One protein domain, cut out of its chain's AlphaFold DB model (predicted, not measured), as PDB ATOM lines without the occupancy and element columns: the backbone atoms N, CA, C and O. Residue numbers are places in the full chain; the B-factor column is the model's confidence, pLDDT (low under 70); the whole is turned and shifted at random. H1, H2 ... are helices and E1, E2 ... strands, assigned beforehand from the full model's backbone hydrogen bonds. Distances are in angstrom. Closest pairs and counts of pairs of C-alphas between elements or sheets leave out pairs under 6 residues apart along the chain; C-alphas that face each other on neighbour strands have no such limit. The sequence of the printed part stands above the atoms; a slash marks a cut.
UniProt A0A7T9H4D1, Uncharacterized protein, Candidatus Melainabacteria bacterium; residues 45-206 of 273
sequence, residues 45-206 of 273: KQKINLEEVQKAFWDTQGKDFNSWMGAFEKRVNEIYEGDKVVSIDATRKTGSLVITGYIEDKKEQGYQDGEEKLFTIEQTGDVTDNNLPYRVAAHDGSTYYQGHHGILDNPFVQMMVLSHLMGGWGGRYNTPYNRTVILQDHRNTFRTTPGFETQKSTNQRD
ATOM      1  N   LYS A  45     -24.642  21.182  30.425       55.53
ATOM      2  CA  LYS A  45     -23.978  19.898  30.623       55.53
ATOM      3  C   LYS A  45     -22.615  20.025  31.308       55.53
ATOM      4  O   LYS A  45     -22.177  19.086  31.958       55.53
ATOM      5  N   GLN A  46     -21.948  21.179  31.212       56.34
ATOM      6  CA  GLN A  46     -20.673  21.433  31.898       56.34
ATOM      7  C   GLN A  46     -20.865  21.692  33.398       56.34
ATOM      8  O   GLN A  46     -19.921  21.625  34.181       56.34
ATOM      9  N   LYS A  47     -22.100  22.005  33.801       64.19
ATOM     10  CA  LYS A  47     -22.454  22.394  35.166       64.19
ATOM     11  C   LYS A  47     -22.742  21.197  36.079       64.19
ATOM     12  O   LYS A  47     -23.204  21.397  37.200       64.19
ATOM     13  N   ILE A  48     -22.515  19.966  35.608       68.88
ATOM     14  CA  ILE A  48     -22.672  18.747  36.404       68.88
ATOM     15  C   ILE A  48     -21.327  18.051  36.596       68.88
ATOM     16  O   ILE A  48     -20.610  17.780  35.634       68.88
ATOM     17  N   ASN A  49     -20.992  17.745  37.846       72.62
ATOM     18  CA  ASN A  49     -19.813  16.956  38.165       72.62
ATOM     19  C   ASN A  49     -20.164  15.466  38.179       72.62
ATOM     20  O   ASN A  49     -20.864  14.982  39.067       72.62
ATOM     21  N   LEU A  50     -19.686  14.738  37.171       71.00
ATOM     22  CA  LEU A  50     -19.992  13.320  36.992       71.00
ATOM     23  C   LEU A  50     -19.350  12.429  38.068       71.00
ATOM     24  O   LEU A  50     -19.929  11.399  38.409       71.00
ATOM     25  N   GLU A  51     -18.212  12.831  38.641       72.56
ATOM     26  CA  GLU A  51     -17.572  12.109  39.749       72.56
ATOM     27  C   GLU A  51     -18.427  12.188  41.017       72.56
ATOM     28  O   GLU A  51     -18.686  11.181  41.677       72.56
ATOM     29  N   GLU A  52     -18.954  13.371  41.325       76.62
ATOM     30  CA  GLU A  52     -19.864  13.528  42.452       76.62
ATOM     31  C   GLU A  52     -21.220  12.871  42.216       76.62
ATOM     32  O   GLU A  52     -21.791  12.341  43.165       76.62
ATOM     33  N   VAL A  53     -21.730  12.858  40.979       79.56
ATOM     34  CA  VAL A  53     -22.952  12.113  40.632       79.56
ATOM     35  C   VAL A  53     -22.742  10.622  40.860       79.56
ATOM     36  O   VAL A  53     -23.593   9.965  41.458       79.56
ATOM     37  N   GLN A  54     -21.596  10.088  40.439       79.31
ATOM     38  CA  GLN A  54     -21.230   8.712  40.731       79.31
ATOM     39  C   GLN A  54     -21.163   8.501  42.241       79.31
ATOM     40  O   GLN A  54     -21.862   7.640  42.759       79.31
ATOM     41  N   LYS A  55     -20.384   9.302  42.968       79.12
ATOM     42  CA  LYS A  55     -20.250   9.172  44.420       79.12
ATOM     43  C   LYS A  55     -21.603   9.243  45.133       79.12
ATOM     44  O   LYS A  55     -21.884   8.412  45.984       79.12
ATOM     45  N   ALA A  56     -22.472  10.170  44.738       82.81
ATOM     46  CA  ALA A  56     -23.834  10.278  45.242       82.81
ATOM     47  C   ALA A  56     -24.657   9.017  44.976       82.81
ATOM     48  O   ALA A  56     -25.452   8.622  45.824       82.81
ATOM     49  N   PHE A  57     -24.476   8.369  43.828       81.00
ATOM     50  CA  PHE A  57     -25.156   7.116  43.522       81.00
ATOM     51  C   PHE A  57     -24.760   5.994  44.494       81.00
ATOM     52  O   PHE A  57     -25.627   5.247  44.935       81.00
ATOM     53  N   TRP A  58     -23.482   5.924  44.874       79.44
ATOM     54  CA  TRP A  58     -22.968   4.928  45.826       79.44
ATOM     55  C   TRP A  58     -23.274   5.275  47.288       79.44
ATOM     56  O   TRP A  58     -23.606   4.392  48.072       79.44
ATOM     57  N   ASP A  59     -23.185   6.555  47.653       81.56
ATOM     58  CA  ASP A  59     -23.410   7.031  49.022       81.56
ATOM     59  C   ASP A  59     -24.903   7.046  49.387       81.56
ATOM     60  O   ASP A  59     -25.269   6.941  50.561       81.56
ATOM     61  N   THR A  60     -25.789   7.216  48.401       81.12
ATOM     62  CA  THR A  60     -27.231   7.207  48.657       81.12
ATOM     63  C   THR A  60     -27.721   5.786  48.860       81.12
ATOM     64  O   THR A  60     -27.404   4.881  48.100       81.12
ATOM     65  N   GLN A  61     -28.536   5.600  49.893       75.38
ATOM     66  CA  GLN A  61     -29.216   4.348  50.186       75.38
ATOM     67  C   GLN A  61     -30.669   4.656  50.530       75.38
ATOM     68  O   GLN A  61     -30.986   5.700  51.107       75.38
ATOM     69  N   GLY A  62     -31.570   3.747  50.174       69.06
ATOM     70  CA  GLY A  62     -32.987   3.881  50.472       69.06
ATOM     71  C   GLY A  62     -33.577   2.575  50.968       69.06
ATOM     72  O   GLY A  62     -33.100   1.494  50.640       69.06
ATOM     73  N   LYS A  63     -34.649   2.694  51.754       71.88
ATOM     74  CA  LYS A  63     -35.439   1.543  52.211       71.88
ATOM     75  C   LYS A  63     -36.159   0.854  51.048       71.88
ATOM     76  O   LYS A  63     -36.299  -0.361  51.050       71.88
ATOM     77  N   ASP A  64     -36.537   1.643  50.042       75.62
ATOM     78  CA  ASP A  64     -37.263   1.209  48.850       75.62
ATOM     79  C   ASP A  64     -36.604   1.782  47.595       75.62
ATOM     80  O   ASP A  64     -35.987   2.848  47.650       75.62
ATOM     81  N   PHE A  65     -36.823   1.137  46.445       75.38
ATOM     82  CA  PHE A  65     -36.318   1.587  45.142       75.38
ATOM     83  C   PHE A  65     -36.690   3.053  44.836       75.38
ATOM     84  O   PHE A  65     -35.824   3.863  44.514       75.38
ATOM     85  N   ASN A  66     -37.959   3.433  45.028       78.69
ATOM     86  CA  ASN A  66     -38.436   4.804  44.792       78.69
ATOM     87  C   ASN A  66     -37.864   5.816  45.795       78.69
ATOM     88  O   ASN A  66     -37.548   6.951  45.433       78.69
ATOM     89  N   SER A  67     -37.733   5.412  47.059       80.25
ATOM     90  CA  SER A  67     -37.156   6.239  48.122       80.25
ATOM     91  C   SER A  67     -35.671   6.496  47.862       80.25
ATOM     92  O   SER A  67     -35.204   7.622  48.022       80.25
ATOM     93  N   TRP A  68     -34.948   5.474  47.395       81.12
ATOM     94  CA  TRP A  68     -33.555   5.578  46.981       81.12
ATOM     95  C   TRP A  68     -33.401   6.499  45.774       81.12
ATOM     96  O   TRP A  68     -32.704   7.504  45.879       81.12
ATOM     97  N   MET A  69     -34.093   6.230  44.662       82.56
ATOM     98  CA  MET A  69     -34.004   7.081  43.467       82.56
ATOM     99  C   MET A  69     -34.404   8.519  43.768       82.56
ATOM    100  O   MET A  69     -33.772   9.455  43.294       82.56
ATOM    101  N   GLY A  70     -35.380   8.706  44.651       83.19
ATOM    102  CA  GLY A  70     -35.774  10.018  45.117       83.19
ATOM    103  C   GLY A  70     -34.732  10.750  45.973       83.19
ATOM    104  O   GLY A  70     -34.692  11.981  45.946       83.19
ATOM    105  N   ALA A  71     -33.923  10.033  46.755       84.38
ATOM    106  CA  ALA A  71     -32.804  10.605  47.506       84.38
ATOM    107  C   ALA A  71     -31.612  10.898  46.586       84.38
ATOM    108  O   ALA A  71     -31.015  11.970  46.672       84.38
ATOM    109  N   PHE A  72     -31.327   9.978  45.663       86.38
ATOM    110  CA  PHE A  72     -30.327  10.151  44.618       86.38
ATOM    111  C   PHE A  72     -30.625  11.384  43.762       86.38
ATOM    112  O   PHE A  72     -29.765  12.237  43.588       86.38
ATOM    113  N   GLU A  73     -31.870  11.558  43.337       86.69
ATOM    114  CA  GLU A  73     -32.331  12.720  42.581       86.69
ATOM    115  C   GLU A  73     -32.129  14.051  43.311       86.69
ATOM    116  O   GLU A  73     -31.684  15.031  42.709       86.69
ATOM    117  N   LYS A  74     -32.415  14.098  44.617       87.00
ATOM    118  CA  LYS A  74     -32.131  15.291  45.424       87.00
ATOM    119  C   LYS A  74     -30.639  15.597  45.419       87.00
ATOM    120  O   LYS A  74     -30.259  16.737  45.171       87.00
ATOM    121  N   ARG A  75     -29.805  14.575  45.623       85.25
ATOM    122  CA  ARG A  75     -28.351  14.730  45.660       85.25
ATOM    123  C   ARG A  75     -27.781  15.167  44.308       85.25
ATOM    124  O   ARG A  75     -26.939  16.054  44.266       85.25
ATOM    125  N   VAL A  76     -28.285  14.621  43.203       85.62
ATOM    126  CA  VAL A  76     -27.913  15.035  41.839       85.62
ATOM    127  C   VAL A  76     -28.275  16.500  41.587       85.62
ATOM    128  O   VAL A  76     -27.467  17.240  41.033       85.62
ATOM    129  N   ASN A  77     -29.444  16.955  42.045       84.94
ATOM    130  CA  ASN A  77     -29.841  18.360  41.922       84.94
ATOM    131  C   ASN A  77     -29.013  19.313  42.803       84.94
ATOM    132  O   ASN A  77     -28.875  20.483  42.455       84.94
ATOM    133  N   GLU A  78     -28.459  18.844  43.923       83.31
ATOM    134  CA  GLU A  78     -27.504  19.618  44.733       83.31
ATOM    135  C   GLU A  78     -26.145  19.769  44.039       83.31
ATOM    136  O   GLU A  78     -25.525  20.828  44.137       83.31
ATOM    137  N   ILE A  79     -25.693  18.724  43.337       80.44
ATOM    138  CA  ILE A  79     -24.443  18.719  42.560       80.44
ATOM    139  C   ILE A  79     -24.576  19.596  41.309       80.44
ATOM    140  O   ILE A  79     -23.610  20.231  40.886       80.44
ATOM    141  N   TYR A  80     -25.771  19.640  40.717       79.50
ATOM    142  CA  TYR A  80     -26.039  20.379  39.493       79.50
ATOM    143  C   TYR A  80     -26.044  21.903  39.702       79.50
ATOM    144  O   TYR A  80     -26.920  22.488  40.350       79.50
ATOM    145  N   GLU A  81     -25.088  22.583  39.070       73.62
ATOM    146  CA  GLU A  81     -24.950  24.041  39.142       73.62
ATOM    147  C   GLU A  81     -25.795  24.787  38.093       73.62
ATOM    148  O   GLU A  81     -25.839  26.017  38.098       73.62
ATOM    149  N   GLY A  82     -26.485  24.083  37.188       72.19
ATOM    150  CA  GLY A  82     -27.336  24.709  36.171       72.19
ATOM    151  C   GLY A  82     -28.687  25.190  36.687       72.19
ATOM    152  O   GLY A  82     -29.106  24.889  37.802       72.19
ATOM    153  N   ASP A  83     -29.372  26.000  35.885       71.81
ATOM    154  CA  ASP A  83     -30.593  26.681  36.326       71.81
ATOM    155  C   ASP A  83     -31.832  25.788  36.208       71.81
ATOM    156  O   ASP A  83     -32.799  25.963  36.957       71.81
ATOM    157  N   LYS A  84     -31.778  24.759  35.365       80.00
ATOM    158  CA  LYS A  84     -32.866  23.799  35.172       80.00
ATOM    159  C   LYS A  84     -32.820  22.620  36.146       80.00
ATOM    160  O   LYS A  84     -31.809  22.373  36.796       80.00
ATOM    161  N   VAL A  85     -33.951  21.947  36.334       81.31
ATOM    162  CA  VAL A  85     -34.066  20.800  37.249       81.31
ATOM    163  C   VAL A  85     -33.624  19.532  36.527       81.31
ATOM    164  O   VAL A  85     -33.965  19.334  35.363       81.31
ATOM    165  N   VAL A  86     -32.863  18.686  37.221       83.50
ATOM    166  CA  VAL A  86     -32.454  17.377  36.709       83.50
ATOM    167  C   VAL A  86     -33.466  16.335  37.161       83.50
ATOM    168  O   VAL A  86     -33.620  16.103  38.361       83.50
ATOM    169  N   SER A  87     -34.113  15.705  36.191       86.75
ATOM    170  CA  SER A  87     -34.998  14.558  36.368       86.75
ATOM    171  C   SER A  87     -34.222  13.261  36.125       86.75
ATOM    172  O   SER A  87     -33.254  13.207  35.359       86.75
ATOM    173  N   ILE A  88     -34.636  12.194  36.803       86.25
ATOM    174  CA  ILE A  88     -34.053  10.854  36.686       86.25
ATOM    175  C   ILE A  88     -35.090   9.876  36.133       86.25
ATOM    176  O   ILE A  88     -36.225   9.822  36.616       86.25
ATOM    177  N   ASP A  89     -34.671   9.073  35.155       84.56
ATOM    178  CA  ASP A  89     -35.387   7.896  34.656       84.56
ATOM    179  C   ASP A  89     -34.503   6.654  34.826       84.56
ATOM    180  O   ASP A  89     -33.476   6.493  34.162       84.56
ATOM    181  N   ALA A  90     -34.890   5.772  35.741       83.44
ATOM    182  CA  ALA A  90     -34.296   4.460  35.929       83.44
ATOM    183  C   ALA A  90     -35.163   3.428  35.209       83.44
ATOM    184  O   ALA A  90     -36.279   3.118  35.631       83.44
ATOM    185  N   THR A  91     -34.634   2.881  34.119       80.00
ATOM    186  CA  THR A  91     -35.292   1.873  33.286       80.00
ATOM    187  C   THR A  91     -34.431   0.633  33.177       80.00
ATOM    188  O   THR A  91     -33.205   0.697  33.198       80.00
ATOM    189  N   ARG A  92     -35.062  -0.529  33.019       71.44
ATOM    190  CA  ARG A  92     -34.338  -1.732  32.617       71.44
ATOM    191  C   ARG A  92     -34.278  -1.789  31.095       71.44
ATOM    192  O   ARG A  92     -35.323  -1.764  30.446       71.44
ATOM    193  N   LYS A  93     -33.085  -1.956  30.530       70.69
ATOM    194  CA  LYS A  93     -32.900  -2.299  29.114       70.69
ATOM    195  C   LYS A  93     -32.171  -3.635  29.022       70.69
ATOM    196  O   LYS A  93     -31.099  -3.791  29.596       70.69
ATOM    197  N   THR A  94     -32.776  -4.610  28.334       64.56
ATOM    198  CA  THR A  94     -32.128  -5.892  27.968       64.56
ATOM    199  C   THR A  94     -31.442  -6.634  29.122       64.56
ATOM    200  O   THR A  94     -30.370  -7.192  28.950       64.56
ATOM    201  N   GLY A  95     -32.040  -6.649  30.316       66.06
ATOM    202  CA  GLY A  95     -31.441  -7.337  31.465       66.06
ATOM    203  C   GLY A  95     -30.779  -6.399  32.473       66.06
ATOM    204  O   GLY A  95     -30.914  -6.645  33.671       66.06
ATOM    205  N   SER A  96     -30.213  -5.289  31.998       70.88
ATOM    206  CA  SER A  96     -29.417  -4.331  32.767       70.88
ATOM    207  C   SER A  96     -30.231  -3.134  33.253       70.88
ATOM    208  O   SER A  96     -31.134  -2.652  32.562       70.88
ATOM    209  N   LEU A  97     -29.899  -2.626  34.440       76.31
ATOM    210  CA  LEU A  97     -30.428  -1.353  34.926       76.31
ATOM    211  C   LEU A  97     -29.690  -0.197  34.238       76.31
ATOM    212  O   LEU A  97     -28.460  -0.171  34.203       76.31
ATOM    213  N   VAL A  98     -30.459   0.752  33.710       82.44
ATOM    214  CA  VAL A  98     -29.984   1.971  33.057       82.44
ATOM    215  C   VAL A  98     -30.645   3.159  33.739       82.44
ATOM    216  O   VAL A  98     -31.862   3.330  33.688       82.44
ATOM    217  N   ILE A  99     -29.838   3.997  34.368       84.81
ATOM    218  CA  ILE A  99     -30.266   5.215  35.046       84.81
ATOM    219  C   ILE A  99     -29.838   6.385  34.181       84.81
ATOM    220  O   ILE A  99     -28.654   6.573  33.919       84.81
ATOM    221  N   THR A 100     -30.803   7.164  33.715       86.00
ATOM    222  CA  THR A 100     -30.570   8.327  32.863       86.00
ATOM    223  C   THR A 100     -30.970   9.587  33.611       86.00
ATOM    224  O   THR A 100     -32.109   9.704  34.053       86.00
ATOM    225  N   GLY A 101     -30.034  10.525  33.746       85.62
ATOM    226  CA  GLY A 101     -30.313  11.880  34.212       85.62
ATOM    227  C   GLY A 101     -30.507  12.809  33.019       85.62
ATOM    228  O   GLY A 101     -29.656  12.846  32.125       85.62
ATOM    229  N   TYR A 102     -31.608  13.547  32.993       84.88
ATOM    230  CA  TYR A 102     -31.966  14.449  31.902       84.88
ATOM    231  C   TYR A 102     -32.644  15.707  32.433       84.88
ATOM    232  O   TYR A 102     -33.128  15.751  33.562       84.88
ATOM    233  N   ILE A 103     -32.651  16.745  31.613       80.75
ATOM    234  CA  ILE A 103     -33.395  17.966  31.880       80.75
ATOM    235  C   ILE A 103     -34.772  17.822  31.243       80.75
ATOM    236  O   ILE A 103     -34.895  17.658  30.028       80.75
ATOM    237  N   GLU A 104     -35.802  17.884  32.077       71.81
ATOM    238  CA  GLU A 104     -37.190  17.799  31.638       71.81
ATOM    239  C   GLU A 104     -37.667  19.165  31.132       71.81
ATOM    240  O   GLU A 104     -38.007  20.055  31.911       71.81
ATOM    241  N   ASP A 105     -37.704  19.323  29.808       68.38
ATOM    242  CA  ASP A 105     -38.202  20.541  29.156       68.38
ATOM    243  C   ASP A 105     -39.653  20.366  28.649       68.38
ATOM    244  O   ASP A 105     -40.381  21.349  28.484       68.38
ATOM    245  N   LYS A 106     -40.111  19.121  28.427       63.91
ATOM    246  CA  LYS A 106     -41.395  18.819  27.758       63.91
ATOM    247  C   LYS A 106     -42.551  18.433  28.691       63.91
ATOM    248  O   LYS A 106     -43.676  18.313  28.216       63.91
ATOM    249  N   LYS A 107     -42.317  18.322  30.006       67.62
ATOM    250  CA  LYS A 107     -43.322  17.928  31.025       67.62
ATOM    251  C   LYS A 107     -43.966  16.556  30.767       67.62
ATOM    252  O   LYS A 107     -45.121  16.328  31.141       67.62
ATOM    253  N   GLU A 108     -43.251  15.666  30.087       64.94
ATOM    254  CA  GLU A 108     -43.707  14.311  29.787       64.94
ATOM    255  C   GLU A 108     -43.057  13.295  30.733       64.94
ATOM    256  O   GLU A 108     -41.973  13.502  31.269       64.94
ATOM    257  N   GLN A 109     -43.738  12.171  30.964       65.25
ATOM    258  CA  GLN A 109     -43.247  11.148  31.883       65.25
ATOM    259  C   GLN A 109     -42.091  10.337  31.281       65.25
ATOM    260  O   GLN A 109     -42.288   9.569  30.340       65.25
ATOM    261  N   GLY A 110     -40.932  10.396  31.941       65.06
ATOM    262  CA  GLY A 110     -39.733   9.646  31.557       65.06
ATOM    263  C   GLY A 110     -38.932  10.330  30.449       65.06
ATOM    264  O   GLY A 110     -39.353  11.346  29.908       65.06
ATOM    265  N   TYR A 111     -37.763   9.772  30.135       70.69
ATOM    266  CA  TYR A 111     -36.865  10.367  29.147       70.69
ATOM    267  C   TYR A 111     -37.442  10.261  27.729       70.69
ATOM    268  O   TYR A 111     -37.705   9.150  27.253       70.69
ATOM    269  N   GLN A 112     -37.583  11.400  27.049       70.31
ATOM    270  CA  GLN A 112     -38.025  11.473  25.655       70.31
ATOM    271  C   GLN A 112     -36.872  11.787  24.697       70.31
ATOM    272  O   GLN A 112     -35.944  12.532  25.017       70.31
ATOM    273  N   ASP A 113     -36.947  11.244  23.478       62.22
ATOM    274  CA  ASP A 113     -35.947  11.520  22.448       62.22
ATOM    275  C   ASP A 113     -36.029  13.005  22.033       62.22
ATOM    276  O   ASP A 113     -37.076  13.517  21.617       62.22
ATOM    277  N   GLY A 114     -34.937  13.736  22.252       63.16
ATOM    278  CA  GLY A 114     -34.860  15.192  22.101       63.16
ATOM    279  C   GLY A 114     -34.883  16.001  23.404       63.16
ATOM    280  O   GLY A 114     -34.866  17.227  23.325       63.16
ATOM    281  N   GLU A 115     -34.922  15.364  24.576       73.00
ATOM    282  CA  GLU A 115     -34.606  16.027  25.851       73.00
ATOM    283  C   GLU A 115     -33.095  16.070  26.110       73.00
ATOM    284  O   GLU A 115     -32.317  15.254  25.602       73.00
ATOM    285  N   GLU A 116     -32.651  17.048  26.901       75.62
ATOM    286  CA  GLU A 116     -31.228  17.253  27.152       75.62
ATOM    287  C   GLU A 116     -30.710  16.253  28.193       75.62
ATOM    288  O   GLU A 116     -30.821  16.439  29.405       75.62
ATOM    289  N   LYS A 117     -30.129  15.158  27.702       80.94
ATOM    290  CA  LYS A 117     -29.477  14.139  28.524       80.94
ATOM    291  C   LYS A 117     -28.185  14.672  29.149       80.94
ATOM    292  O   LYS A 117     -27.345  15.233  28.448       80.94
ATOM    293  N   LEU A 118     -28.000  14.441  30.448       75.44
ATOM    294  CA  LEU A 118     -26.813  14.862  31.199       75.44
ATOM    295  C   LEU A 118     -25.845  13.704  31.433       75.44
ATOM    296  O   LEU A 118     -24.648  13.835  31.177       75.44
ATOM    297  N   PHE A 119     -26.360  12.566  31.895       82.06
ATOM    298  CA  PHE A 119     -25.549  11.386  32.177       82.06
ATOM    299  C   PHE A 119     -26.358  10.094  32.079       82.06
ATOM    300  O   PHE A 119     -27.589  10.087  32.127       82.06
ATOM    301  N   THR A 120     -25.634   8.985  31.968       84.88
ATOM    302  CA  THR A 120     -26.174   7.624  32.033       84.88
ATOM    303  C   THR A 120     -25.320   6.811  32.979       84.88
ATOM    304  O   THR A 120     -24.104   6.836  32.851       84.88
ATOM    305  N   ILE A 121     -25.930   6.051  33.873       83.25
ATOM    306  CA  ILE A 121     -25.257   5.025  34.663       83.25
ATOM    307  C   ILE A 121     -25.904   3.703  34.278       83.25
ATOM    308  O   ILE A 121     -27.106   3.527  34.455       83.25
ATOM    309  N   GLU A 122     -25.136   2.785  33.711       82.06
ATOM    310  CA  GLU A 122     -25.660   1.503  33.253       82.06
ATOM    311  C   GLU A 122     -24.764   0.337  33.644       82.06
ATOM    312  O   GLU A 122     -23.542   0.458  33.770       82.06
ATOM    313  N   GLN A 123     -25.396  -0.816  33.818       77.81
ATOM    314  CA  GLN A 123     -24.701  -2.080  33.990       77.81
ATOM    315  C   GLN A 123     -24.282  -2.634  32.620       77.81
ATOM    316  O   GLN A 123     -25.126  -2.960  31.783       77.81
ATOM    317  N   THR A 124     -22.972  -2.759  32.404       69.50
ATOM    318  CA  THR A 124     -22.389  -3.108  31.094       69.50
ATOM    319  C   THR A 124     -22.339  -4.616  30.842       69.50
ATOM    320  O   THR A 124     -22.146  -5.035  29.704       69.50
ATOM    321  N   GLY A 125     -22.501  -5.450  31.868       64.50
ATOM    322  CA  GLY A 125     -22.389  -6.894  31.702       64.50
ATOM    323  C   GLY A 125     -22.856  -7.705  32.899       64.50
ATOM    324  O   GLY A 125     -23.293  -7.168  33.924       64.50
ATOM    325  N   ASP A 126     -22.750  -9.016  32.724       63.19
ATOM    326  CA  ASP A 126     -23.073  -9.993  33.745       63.19
ATOM    327  C   ASP A 126     -22.012 -10.025  34.843       63.19
ATOM    328  O   ASP A 126     -20.895  -9.519  34.712       63.19
ATOM    329  N   VAL A 127     -22.413 -10.596  35.967       63.22
ATOM    330  CA  VAL A 127     -21.557 -10.789  37.125       63.22
ATOM    331  C   VAL A 127     -20.457 -11.792  36.782       63.22
ATOM    332  O   VAL A 127     -20.743 -12.970  36.569       63.22
ATOM    333  N   THR A 128     -19.205 -11.342  36.808       58.00
ATOM    334  CA  THR A 128     -18.025 -12.197  36.620       58.00
ATOM    335  C   THR A 128     -17.147 -12.081  37.862       58.00
ATOM    336  O   THR A 128     -16.860 -10.974  38.312       58.00
ATOM    337  N   ASP A 129     -16.754 -13.210  38.454       58.31
ATOM    338  CA  ASP A 129     -15.861 -13.275  39.625       58.31
ATOM    339  C   ASP A 129     -16.271 -12.369  40.796       58.31
ATOM    340  O   ASP A 129     -15.478 -11.593  41.327       58.31
ATOM    341  N   ASN A 130     -17.540 -12.444  41.205       62.53
ATOM    342  CA  ASN A 130     -18.107 -11.611  42.269       62.53
ATOM    343  C   ASN A 130     -18.072 -10.097  42.026       62.53
ATOM    344  O   ASN A 130     -18.347  -9.331  42.950       62.53
ATOM    345  N   ASN A 131     -17.826  -9.662  40.792       66.56
ATOM    346  CA  ASN A 131     -17.794  -8.263  40.409       66.56
ATOM    347  C   ASN A 131     -18.830  -7.975  39.323       66.56
ATOM    348  O   ASN A 131     -19.002  -8.739  38.376       66.56
ATOM    349  N   LEU A 132     -19.520  -6.843  39.454       73.88
ATOM    350  CA  LEU A 132     -20.504  -6.388  38.482       73.88
ATOM    351  C   LEU A 132     -19.948  -5.159  37.745       73.88
ATOM    352  O   LEU A 132     -19.685  -4.130  38.382       73.88
ATOM    353  N   PRO A 133     -19.701  -5.270  36.424       76.00
ATOM    354  CA  PRO A 133     -19.195  -4.167  35.622       76.00
ATOM    355  C   PRO A 133     -20.267  -3.092  35.452       76.00
ATOM    356  O   PRO A 133     -21.402  -3.376  35.062       76.00
ATOM    357  N   TYR A 134     -19.884  -1.839  35.670       76.38
ATOM    358  CA  TYR A 134     -20.741  -0.689  35.415       76.38
ATOM    359  C   TYR A 134     -20.012   0.379  34.611       76.38
ATOM    360  O   TYR A 134     -18.779   0.475  34.606       76.38
ATOM    361  N   ARG A 135     -20.804   1.189  33.918       80.38
ATOM    362  CA  ARG A 135     -20.353   2.320  33.125       80.38
ATOM    363  C   ARG A 135     -21.152   3.559  33.496       80.38
ATOM    364  O   ARG A 135     -22.375   3.508  33.578       80.38
ATOM    365  N   VAL A 136     -20.457   4.679  33.665       77.25
ATOM    366  CA  VAL A 136     -21.058   6.013  33.658       77.25
ATOM    367  C   VAL A 136     -20.679   6.670  32.343       77.25
ATOM    368  O   VAL A 136     -19.498   6.825  32.040       77.25
ATOM    369  N   ALA A 137     -21.671   7.027  31.545       78.44
ATOM    370  CA  ALA A 137     -21.501   7.752  30.301       78.44
ATOM    371  C   ALA A 137     -21.985   9.196  30.458       78.44
ATOM    372  O   ALA A 137     -22.994   9.455  31.119       78.44
ATOM    373  N   ALA A 138     -21.279  10.132  29.833       72.00
ATOM    374  CA  ALA A 138     -21.692  11.524  29.736       72.00
ATOM    375  C   ALA A 138     -22.834  11.698  28.711       72.00
ATOM    376  O   ALA A 138     -23.365  10.734  28.147       72.00
ATOM    377  N   HIS A 139     -23.233  12.947  28.482       69.12
ATOM    378  CA  HIS A 139     -24.340  13.338  27.605       69.12
ATOM    379  C   HIS A 139     -24.267  12.808  26.161       69.12
ATOM    380  O   HIS A 139     -25.297  12.519  25.559       69.12
ATOM    381  N   ASP A 140     -23.062  12.689  25.608       63.00
ATOM    382  CA  ASP A 140     -22.750  12.229  24.250       63.00
ATOM    383  C   ASP A 140     -22.640  10.698  24.159       63.00
ATOM    384  O   ASP A 140     -22.348  10.147  23.100       63.00
ATOM    385  N   GLY A 141     -22.860   9.997  25.275       62.22
ATOM    386  CA  GLY A 141     -22.608   8.566  25.379       62.22
ATOM    387  C   GLY A 141     -21.121   8.225  25.493       62.22
ATOM    388  O   GLY A 141     -20.786   7.039  25.515       62.22
ATOM    389  N   SER A 142     -20.228   9.221  25.600       63.59
ATOM    390  CA  SER A 142     -18.822   8.962  25.894       63.59
ATOM    391  C   SER A 142     -18.695   8.368  27.290       63.59
ATOM    392  O   SER A 142     -19.285   8.846  28.262       63.59
ATOM    393  N   THR A 143     -17.943   7.278  27.389       63.59
ATOM    394  CA  THR A 143     -17.670   6.620  28.662       63.59
ATOM    395  C   THR A 143     -16.832   7.551  29.533       63.59
ATOM    396  O   THR A 143     -15.660   7.777  29.241       63.59
ATOM    397  N   TYR A 144     -17.431   8.073  30.601       61.91
ATOM    398  CA  TYR A 144     -16.744   8.890  31.598       61.91
ATOM    399  C   TYR A 144     -16.089   8.017  32.672       61.91
ATOM    400  O   TYR A 144     -14.963   8.274  33.083       61.91
ATOM    401  N   TYR A 145     -16.781   6.954  33.087       65.12
ATOM    402  CA  TYR A 145     -16.295   5.977  34.052       65.12
ATOM    403  C   TYR A 145     -16.618   4.563  33.578       65.12
ATOM    404  O   TYR A 145     -17.721   4.290  33.104       65.12
ATOM    405  N   GLN A 146     -15.684   3.639  33.764       65.06
ATOM    406  CA  GLN A 146     -15.930   2.212  33.631       65.06
ATOM    407  C   GLN A 146     -15.181   1.502  34.749       65.06
ATOM    408  O   GLN A 146     -13.992   1.746  34.947       65.06
ATOM    409  N   GLY A 147     -15.873   0.644  35.486       62.69
ATOM    410  CA  GLY A 147     -15.270  -0.066  36.602       62.69
ATOM    411  C   GLY A 147     -16.052  -1.302  36.995       62.69
ATOM    412  O   GLY A 147     -17.065  -1.655  36.389       62.69
ATOM    413  N   HIS A 148     -15.546  -1.961  38.026       66.19
ATOM    414  CA  HIS A 148     -16.081  -3.199  38.561       66.19
ATOM    415  C   HIS A 148     -16.254  -3.018  40.066       66.19
ATOM    416  O   HIS A 148     -15.326  -2.556  40.731       66.19
ATOM    417  N   HIS A 149     -17.431  -3.349  40.596       66.69
ATOM    418  CA  HIS A 149     -17.684  -3.314  42.040       66.69
ATOM    419  C   HIS A 149     -18.199  -4.665  42.514       66.69
ATOM    420  O   HIS A 149     -18.970  -5.312  41.798       66.69
ATOM    421  N   GLY A 150     -17.795  -5.077  43.715       64.31
ATOM    422  CA  GLY A 150     -18.197  -6.359  44.286       64.31
ATOM    423  C   GLY A 150     -19.718  -6.459  44.441       64.31
ATOM    424  O   GLY A 150     -20.344  -5.500  44.886       64.31
ATOM    425  N   ILE A 151     -20.319  -7.607  44.107       63.56
ATOM    426  CA  ILE A 151     -21.783  -7.835  44.103       63.56
ATOM    427  C   ILE A 151     -22.457  -7.366  45.400       63.56
ATOM    428  O   ILE A 151     -23.535  -6.782  45.355       63.56
ATOM    429  N   LEU A 152     -21.846  -7.653  46.554       62.34
ATOM    430  CA  LEU A 152     -22.463  -7.440  47.868       62.34
ATOM    431  C   LEU A 152     -22.574  -5.960  48.253       62.34
ATOM    432  O   LEU A 152     -23.469  -5.590  49.007       62.34
ATOM    433  N   ASP A 153     -21.702  -5.121  47.704       67.25
ATOM    434  CA  ASP A 153     -21.678  -3.677  47.951       67.25
ATOM    435  C   ASP A 153     -22.161  -2.888  46.722       67.25
ATOM    436  O   ASP A 153     -21.928  -1.691  46.583       67.25
ATOM    437  N   ASN A 154     -22.806  -3.573  45.772       72.56
ATOM    438  CA  ASN A 154     -23.209  -2.962  44.522       72.56
ATOM    439  C   ASN A 154     -24.666  -2.460  44.594       72.56
ATOM    440  O   ASN A 154     -25.586  -3.274  44.737       72.56
ATOM    441  N   PRO A 155     -24.915  -1.150  44.422       72.44
ATOM    442  CA  PRO A 155     -26.237  -0.570  44.432       72.44
ATOM    443  C   PRO A 155     -27.102  -1.152  43.320       72.44
ATOM    444  O   PRO A 155     -28.277  -1.376  43.556       72.44
ATOM    445  N   PHE A 156     -26.550  -1.534  42.163       72.81
ATOM    446  CA  PHE A 156     -27.307  -2.230  41.117       72.81
ATOM    447  C   PHE A 156     -27.907  -3.551  41.608       72.81
ATOM    448  O   PHE A 156     -29.069  -3.849  41.329       72.81
ATOM    449  N   VAL A 157     -27.143  -4.329  42.377       74.25
ATOM    450  CA  VAL A 157     -27.610  -5.600  42.952       74.25
ATOM    451  C   VAL A 157     -28.622  -5.334  44.054       74.25
ATOM    452  O   VAL A 157     -29.669  -5.975  44.082       74.25
ATOM    453  N   GLN A 158     -28.360  -4.360  44.925       73.38
ATOM    454  CA  GLN A 158     -29.306  -3.969  45.969       73.38
ATOM    455  C   GLN A 158     -30.631  -3.494  45.362       73.38
ATOM    456  O   GLN A 158     -31.693  -3.929  45.796       73.38
ATOM    457  N   MET A 159     -30.588  -2.685  44.302       72.75
ATOM    458  CA  MET A 159     -31.764  -2.264  43.543       72.75
ATOM    459  C   MET A 159     -32.490  -3.457  42.918       72.75
ATOM    460  O   MET A 159     -33.717  -3.520  42.978       72.75
ATOM    461  N   MET A 160     -31.756  -4.422  42.357       71.00
ATOM    462  CA  MET A 160     -32.334  -5.651  41.810       71.00
ATOM    463  C   MET A 160     -33.044  -6.477  42.892       71.00
ATOM    464  O   MET A 160     -34.168  -6.928  42.677       71.00
ATOM    465  N   VAL A 161     -32.423  -6.643  44.062       72.56
ATOM    466  CA  VAL A 161     -32.993  -7.378  45.201       72.56
ATOM    467  C   VAL A 161     -34.219  -6.656  45.758       72.56
ATOM    468  O   VAL A 161     -35.264  -7.280  45.926       72.56
ATOM    469  N   LEU A 162     -34.131  -5.341  45.983       70.69
ATOM    470  CA  LEU A 162     -35.250  -4.514  46.448       70.69
ATOM    471  C   LEU A 162     -36.429  -4.557  45.469       70.69
ATOM    472  O   LEU A 162     -37.574  -4.692  45.891       70.69
ATOM    473  N   SER A 163     -36.153  -4.498  44.165       66.81
ATOM    474  CA  SER A 163     -37.159  -4.639  43.104       66.81
ATOM    475  C   SER A 163     -37.825  -6.020  43.134       66.81
ATOM    476  O   SER A 163     -39.043  -6.133  43.019       66.81
ATOM    477  N   HIS A 164     -37.054  -7.088  43.368       68.25
ATOM    478  CA  HIS A 164     -37.592  -8.447  43.428       68.25
ATOM    479  C   HIS A 164     -38.454  -8.703  44.674       68.25
ATOM    480  O   HIS A 164     -39.514  -9.317  44.568       68.25
ATOM    481  N   LEU A 165     -38.039  -8.197  45.839       67.69
ATOM    482  CA  LEU A 165     -38.768  -8.350  47.106       67.69
ATOM    483  C   LEU A 165     -40.100  -7.583  47.131       67.69
ATOM    484  O   LEU A 165     -41.023  -7.986  47.833       67.69
ATOM    485  N   MET A 166     -40.221  -6.510  46.348       61.16
ATOM    486  CA  MET A 166     -41.389  -5.620  46.323       61.16
ATOM    487  C   MET A 166     -42.458  -6.008  45.284       61.16
ATOM    488  O   MET A 166     -43.321  -5.198  44.953       61.16
ATOM    489  N   GLY A 167     -42.451  -7.252  44.790       50.66
ATOM    490  CA  GLY A 167     -43.587  -7.800  44.035       50.66
ATOM    491  C   GLY A 167     -43.524  -7.636  42.517       50.66
ATOM    492  O   GLY A 167     -44.560  -7.620  41.856       50.66
ATOM    493  N   GLY A 168     -42.329  -7.570  41.938       52.03
ATOM    494  CA  GLY A 168     -42.167  -7.694  40.495       52.03
ATOM    495  C   GLY A 168     -40.944  -6.963  39.986       52.03
ATOM    496  O   GLY A 168     -40.668  -5.833  40.370       52.03
ATOM    497  N   TRP A 169     -40.239  -7.615  39.066       49.59
ATOM    498  CA  TRP A 169     -39.034  -7.145  38.383       49.59
ATOM    499  C   TRP A 169     -39.391  -6.013  37.384       49.59
ATOM    500  O   TRP A 169     -39.225  -6.150  36.174       49.59
ATOM    501  N   GLY A 170     -39.976  -4.923  37.888       49.31
ATOM    502  CA  GLY A 170     -40.668  -3.891  37.110       49.31
ATOM    503  C   GLY A 170     -40.590  -2.483  37.705       49.31
ATOM    504  O   GLY A 170     -41.346  -1.612  37.286       49.31
ATOM    505  N   GLY A 171     -39.689  -2.234  38.660       56.72
ATOM    506  CA  GLY A 171     -39.446  -0.897  39.203       56.72
ATOM    507  C   GLY A 171     -38.797   0.027  38.172       56.72
ATOM    508  O   GLY A 171     -37.584   0.212  38.186       56.72
ATOM    509  N   ARG A 172     -39.587   0.595  37.257       72.00
ATOM    510  CA  ARG A 172     -39.200   1.822  36.557       72.00
ATOM    511  C   ARG A 172     -39.402   2.971  37.535       72.00
ATOM    512  O   ARG A 172     -40.488   3.106  38.092       72.00
ATOM    513  N   TYR A 173     -38.377   3.786  37.736       77.00
ATOM    514  CA  TYR A 173     -38.539   5.061  38.426       77.00
ATOM    515  C   TYR A 173     -38.437   6.153  37.389       77.00
ATOM    516  O   TYR A 173     -37.409   6.276  36.740       77.00
ATOM    517  N   ASN A 174     -39.479   6.952  37.263       82.19
ATOM    518  CA  ASN A 174     -39.415   8.220  36.572       82.19
ATOM    519  C   ASN A 174     -39.726   9.329  37.566       82.19
ATOM    520  O   ASN A 174     -40.503   9.163  38.507       82.19
ATOM    521  N   THR A 175     -39.115  10.477  37.339       80.25
ATOM    522  CA  THR A 175     -39.419  11.673  38.111       80.25
ATOM    523  C   THR A 175     -40.823  12.141  37.741       80.25
ATOM    524  O   THR A 175     -41.067  12.445  36.574       80.25
ATOM    525  N   PRO A 176     -41.788  12.176  38.677       77.00
ATOM    526  CA  PRO A 176     -43.101  12.710  38.362       77.00
ATOM    527  C   PRO A 176     -43.014  14.232  38.244       77.00
ATOM    528  O   PRO A 176     -42.418  14.878  39.105       77.00
ATOM    529  N   TYR A 177     -43.683  14.819  37.250       74.44
ATOM    530  CA  TYR A 177     -43.630  16.262  36.984       74.44
ATOM    531  C   TYR A 177     -43.868  17.130  38.235       74.44
ATOM    532  O   TYR A 177     -43.125  18.070  38.490       74.44
ATOM    533  N   ASN A 178     -44.829  16.780  39.097       76.56
ATOM    534  CA  ASN A 178     -45.106  17.527  40.337       76.56
ATOM    535  C   ASN A 178     -43.899  17.611  41.292       76.56
ATOM    536  O   ASN A 178     -43.797  18.539  42.093       76.56
ATOM    537  N   ARG A 179     -42.978  16.646  41.220       79.00
ATOM    538  CA  ARG A 179     -41.755  16.610  42.025       79.00
ATOM    539  C   ARG A 179     -40.708  17.593  41.515       79.00
ATOM    540  O   ARG A 179     -39.942  18.085  42.334       79.00
ATOM    541  N   THR A 180     -40.717  17.947  40.229       78.31
ATOM    542  CA  THR A 180     -39.786  18.942  39.664       78.31
ATOM    543  C   THR A 180     -39.918  20.301  40.347       78.31
ATOM    544  O   THR A 180     -38.908  20.915  40.677       78.31
ATOM    545  N   VAL A 181     -41.145  20.724  40.677       80.44
ATOM    546  CA  VAL A 181     -41.411  21.966  41.422       80.44
ATOM    547  C   VAL A 181     -40.814  21.894  42.830       80.44
ATOM    548  O   VAL A 181     -40.088  22.789  43.251       80.44
ATOM    549  N   ILE A 182     -41.041  20.781  43.535       82.44
ATOM    550  CA  ILE A 182     -40.495  20.554  44.884       82.44
ATOM    551  C   ILE A 182     -38.959  20.529  44.852       82.44
ATOM    552  O   ILE A 182     -38.302  21.056  45.750       82.44
ATOM    553  N   LEU A 183     -38.374  19.920  43.820       82.50
ATOM    554  CA  LEU A 183     -36.928  19.877  43.617       82.50
ATOM    555  C   LEU A 183     -36.364  21.261  43.321       82.50
ATOM    556  O   LEU A 183     -35.308  21.601  43.848       82.50
ATOM    557  N   GLN A 184     -37.071  22.072  42.535       82.62
ATOM    558  CA  GLN A 184     -36.674  23.443  42.246       82.62
ATOM    559  C   GLN A 184     -36.616  24.285  43.527       82.62
ATOM    560  O   GLN A 184     -35.602  24.935  43.787       82.62
ATOM    561  N   ASP A 185     -37.649  24.208  44.366       84.06
ATOM    562  CA  ASP A 185     -37.699  24.913  45.653       84.06
ATOM    563  C   ASP A 185     -36.613  24.427  46.621       84.06
ATOM    564  O   ASP A 185     -35.912  25.233  47.246       84.06
ATOM    565  N   HIS A 186     -36.415  23.108  46.704       84.31
ATOM    566  CA  HIS A 186     -35.338  22.506  47.486       84.31
ATOM    567  C   HIS A 186     -33.968  23.019  47.036       84.31
ATOM    568  O   HIS A 186     -33.145  23.408  47.864       84.31
ATOM    569  N   ARG A 187     -33.726  23.070  45.725       83.19
ATOM    570  CA  ARG A 187     -32.453  23.512  45.155       83.19
ATOM    571  C   ARG A 187     -32.207  24.996  45.417       83.19
ATOM    572  O   ARG A 187     -31.105  25.370  45.808       83.19
ATOM    573  N   ASN A 188     -33.231  25.831  45.253       83.12
ATOM    574  CA  ASN A 188     -33.152  27.257  45.571       83.12
ATOM    575  C   ASN A 188     -32.830  27.472  47.052       83.12
ATOM    576  O   ASN A 188     -31.965  28.278  47.381       83.12
ATOM    577  N   THR A 189     -33.449  26.686  47.933       84.44
ATOM    578  CA  THR A 189     -33.167  26.722  49.371       84.44
ATOM    579  C   THR A 189     -31.736  26.267  49.656       84.44
ATOM    580  O   THR A 189     -30.990  26.988  50.312       84.44
ATOM    581  N   PHE A 190     -31.299  25.133  49.102       82.62
ATOM    582  CA  PHE A 190     -29.945  24.609  49.292       82.62
ATOM    583  C   PHE A 190     -28.867  25.600  48.839       82.62
ATOM    584  O   PHE A 190     -27.886  25.794  49.553       82.62
ATOM    585  N   ARG A 191     -29.084  26.308  47.724       81.69
ATOM    586  CA  ARG A 191     -28.173  27.348  47.212       81.69
ATOM    587  C   ARG A 191     -27.976  28.529  48.157       81.69
ATOM    588  O   ARG A 191     -26.955  29.200  48.080       81.69
ATOM    589  N   THR A 192     -28.927  28.777  49.053       80.88
ATOM    590  CA  THR A 192     -28.787  29.801  50.101       80.88
ATOM    591  C   THR A 192     -28.053  29.295  51.345       80.88
ATOM    592  O   THR A 192     -27.727  30.086  52.229       80.88
ATOM    593  N   THR A 193     -27.768  27.991  51.432       80.38
ATOM    594  CA  THR A 193     -27.078  27.392  52.580       80.38
ATOM    595  C   THR A 193     -25.555  27.360  52.394       80.38
ATOM    596  O   THR A 193     -25.069  27.222  51.270       80.38
ATOM    597  N   PRO A 194     -24.767  27.373  53.486       73.44
ATOM    598  CA  PRO A 194     -23.308  27.218  53.425       73.44
ATOM    599  C   PRO A 194     -22.833  25.889  52.809       73.44
ATOM    600  O   PRO A 194     -21.688  25.778  52.366       73.44
ATOM    601  N   GLY A 195     -23.702  24.869  52.772       73.38
ATOM    602  CA  GLY A 195     -23.411  23.581  52.140       73.38
ATOM    603  C   GLY A 195     -23.183  23.699  50.633       73.38
ATOM    604  O   GLY A 195     -22.341  22.985  50.089       73.38
ATOM    605  N   PHE A 196     -23.843  24.657  49.977       77.94
ATOM    606  CA  PHE A 196     -23.681  24.903  48.547       77.94
ATOM    607  C   PHE A 196     -22.276  25.398  48.187       77.94
ATOM    608  O   PHE A 196     -21.704  24.923  47.214       77.94
ATOM    609  N   GLU A 197     -21.668  26.273  48.992       71.62
ATOM    610  CA  GLU A 197     -20.286  26.729  48.757       71.62
ATOM    611  C   GLU A 197     -19.279  25.579  48.885       71.62
ATOM    612  O   GLU A 197     -18.316  25.487  48.123       71.62
ATOM    613  N   THR A 198     -19.533  24.652  49.811       75.38
ATOM    614  CA  THR A 198     -18.705  23.449  49.966       75.38
ATOM    615  C   THR A 198     -18.850  22.544  48.742       75.38
ATOM    616  O   THR A 198     -17.841  22.127  48.177       75.38
ATOM    617  N   GLN A 199     -20.083  22.309  48.284       73.00
ATOM    618  CA  GLN A 199     -20.389  21.516  47.089       73.00
ATOM    619  C   GLN A 199     -19.757  22.122  45.825       73.00
ATOM    620  O   GLN A 199     -19.025  21.450  45.104       73.00
ATOM    621  N   LYS A 200     -19.937  23.429  45.626       73.94
ATOM    622  CA  LYS A 200     -19.338  24.204  44.535       73.94
ATOM    623  C   LYS A 200     -17.813  24.146  44.558       73.94
ATOM    624  O   LYS A 200     -17.173  24.045  43.516       73.94
ATOM    625  N   SER A 201     -17.201  24.181  45.743       65.19
ATOM    626  CA  SER A 201     -15.747  24.039  45.867       65.19
ATOM    627  C   SER A 201     -15.252  22.658  45.429       65.19
ATOM    628  O   SER A 201     -14.179  22.562  44.835       65.19
ATOM    629  N   THR A 202     -16.030  21.599  45.675       68.44
ATOM    630  CA  THR A 202     -15.709  20.240  45.224       68.44
ATOM    631  C   THR A 202     -15.863  20.128  43.708       68.44
ATOM    632  O   THR A 202     -14.904  19.755  43.039       68.44
ATOM    633  N   ASN A 203     -16.970  20.626  43.147       64.38
ATOM    634  CA  ASN A 203     -17.170  20.755  41.697       64.38
ATOM    635  C   ASN A 203     -16.017  21.485  40.989       64.38
ATOM    636  O   ASN A 203     -15.527  21.062  39.938       64.38
ATOM    637  N   GLN A 204     -15.542  22.587  41.574       60.78
ATOM    638  CA  GLN A 204     -14.442  23.363  41.005       60.78
ATOM    639  C   GLN A 204     -13.089  22.652  41.095       60.78
ATOM    640  O   GLN A 204     -12.268  22.817  40.188       60.78
ATOM    641  N   ARG A 205     -12.833  21.859  42.144       57.84
ATOM    642  CA  ARG A 205     -11.586  21.085  42.268       57.84
ATOM    643  C   ARG A 205     -11.441  20.073  41.136       57.84
ATOM    644  O   ARG A 205     -10.357  19.984  40.560       57.84
ATOM    645  N   ASP A 206     -12.525  19.431  40.731       53.88
ATOM    646  CA  ASP A 206     -12.479  18.410  39.680       53.88
ATOM    647  C   ASP A 206     -12.374  19.056  38.285       53.88
ATOM    648  O   ASP A 206     -11.640  18.584  37.410       53.88
TER     649      ASP A 206
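This is residues 45 to 206 of the 273 residues of an uncharacterized protein of Candidatus Melainabacteria bacterium (UniProt A0A7T9H4D1). Look first for one twisted sheet of five antiparallel strands, with the helices H1, H2 and H3 over one of its faces and no named helix over the other. H4 and H5 make a corner at the end of H2 where residues 74 to 79 lie; H4 only grazes the sheet with its residues 177 to 184, and H5 is clear of the sheet. The printed part has 162 residues with five named helices and five named strands, in the order H1 H2 E1 E2 E3 E4 E5 H3 H4 H5; the class is mixed, and the sheet runs E1 E2 E3 E4 E5. The whole is compact, with a radius of gyration of the C-alphas of 15.4 A and spans of 44 by 34 by 31 A.

Find C-alpha 86 at (-32.454, 17.377, 36.709), where E1, residues 86 to 93, begins. E2 is residues 96 to 103, 22.7 A long, E3 is 116 to 123, E4 is 131 to 138, 22.8 A, and E5 is 143 to 150. Go back to C-alpha 50 at (-19.992, 13.320, 36.992) for H1, residues 50 to 59; H2, residues 65 to 79, runs 21.0 A. After the sheet come H3, residues 155 to 165, H4, residues 177 to 191, 21.6 A, and H5, residues 194 to 206, ending at C-alpha 206, (-12.479, 18.410, 39.680).

The strands form a meander, each the antiparallel neighbour of the one before. Within hydrogen-bond range you will find N 89 and O 100 of the hairpin E1 and E2, 2.9 A; N 99 and O 121 of E2 and E3, 2.8 A; N 120 and O 137 of E3 and E4, 2.8 A; and N 134 and O 147 of E4 and E5, 2.9 A. H1, H2 and H3 are on the same face. H1 lies over E3 and E4 at a height over the sheet of 10.2 A, and H2 over E1 at 8.9 A. H3 is over none of the strands, but only just, with 2 of its C-alphas falling on E3. H2 is the hub: it touches H1, closest C-alphas Val 53 and Val 76, 5.9 A. Its residues 74 to 78 touch H4, closest C-alphas Glu 78 and Arg 187, 6.3 A. Its residues 78 to 79 touch H5, closest C-alphas Ile 79 and Gln 199, 6.7 A, about perpendicular at 79 degrees. H4 only grazes the sheet. Every O i to N i+4 pair is within hydrogen-bond range in H1, H2 and H3; in H4 it is 9 of 11 and in H5 8 of 9.

The C-alphas of Asp 129 and Thr 192 are the two farthest apart, 46.2 A. The printed part has no cut. The links E2 to E3 and H3 to H4 are long. The mean pLDDT of the printed part is 73.4, and 53 residues are under 70, among them 139 to 153 and 163 to 171.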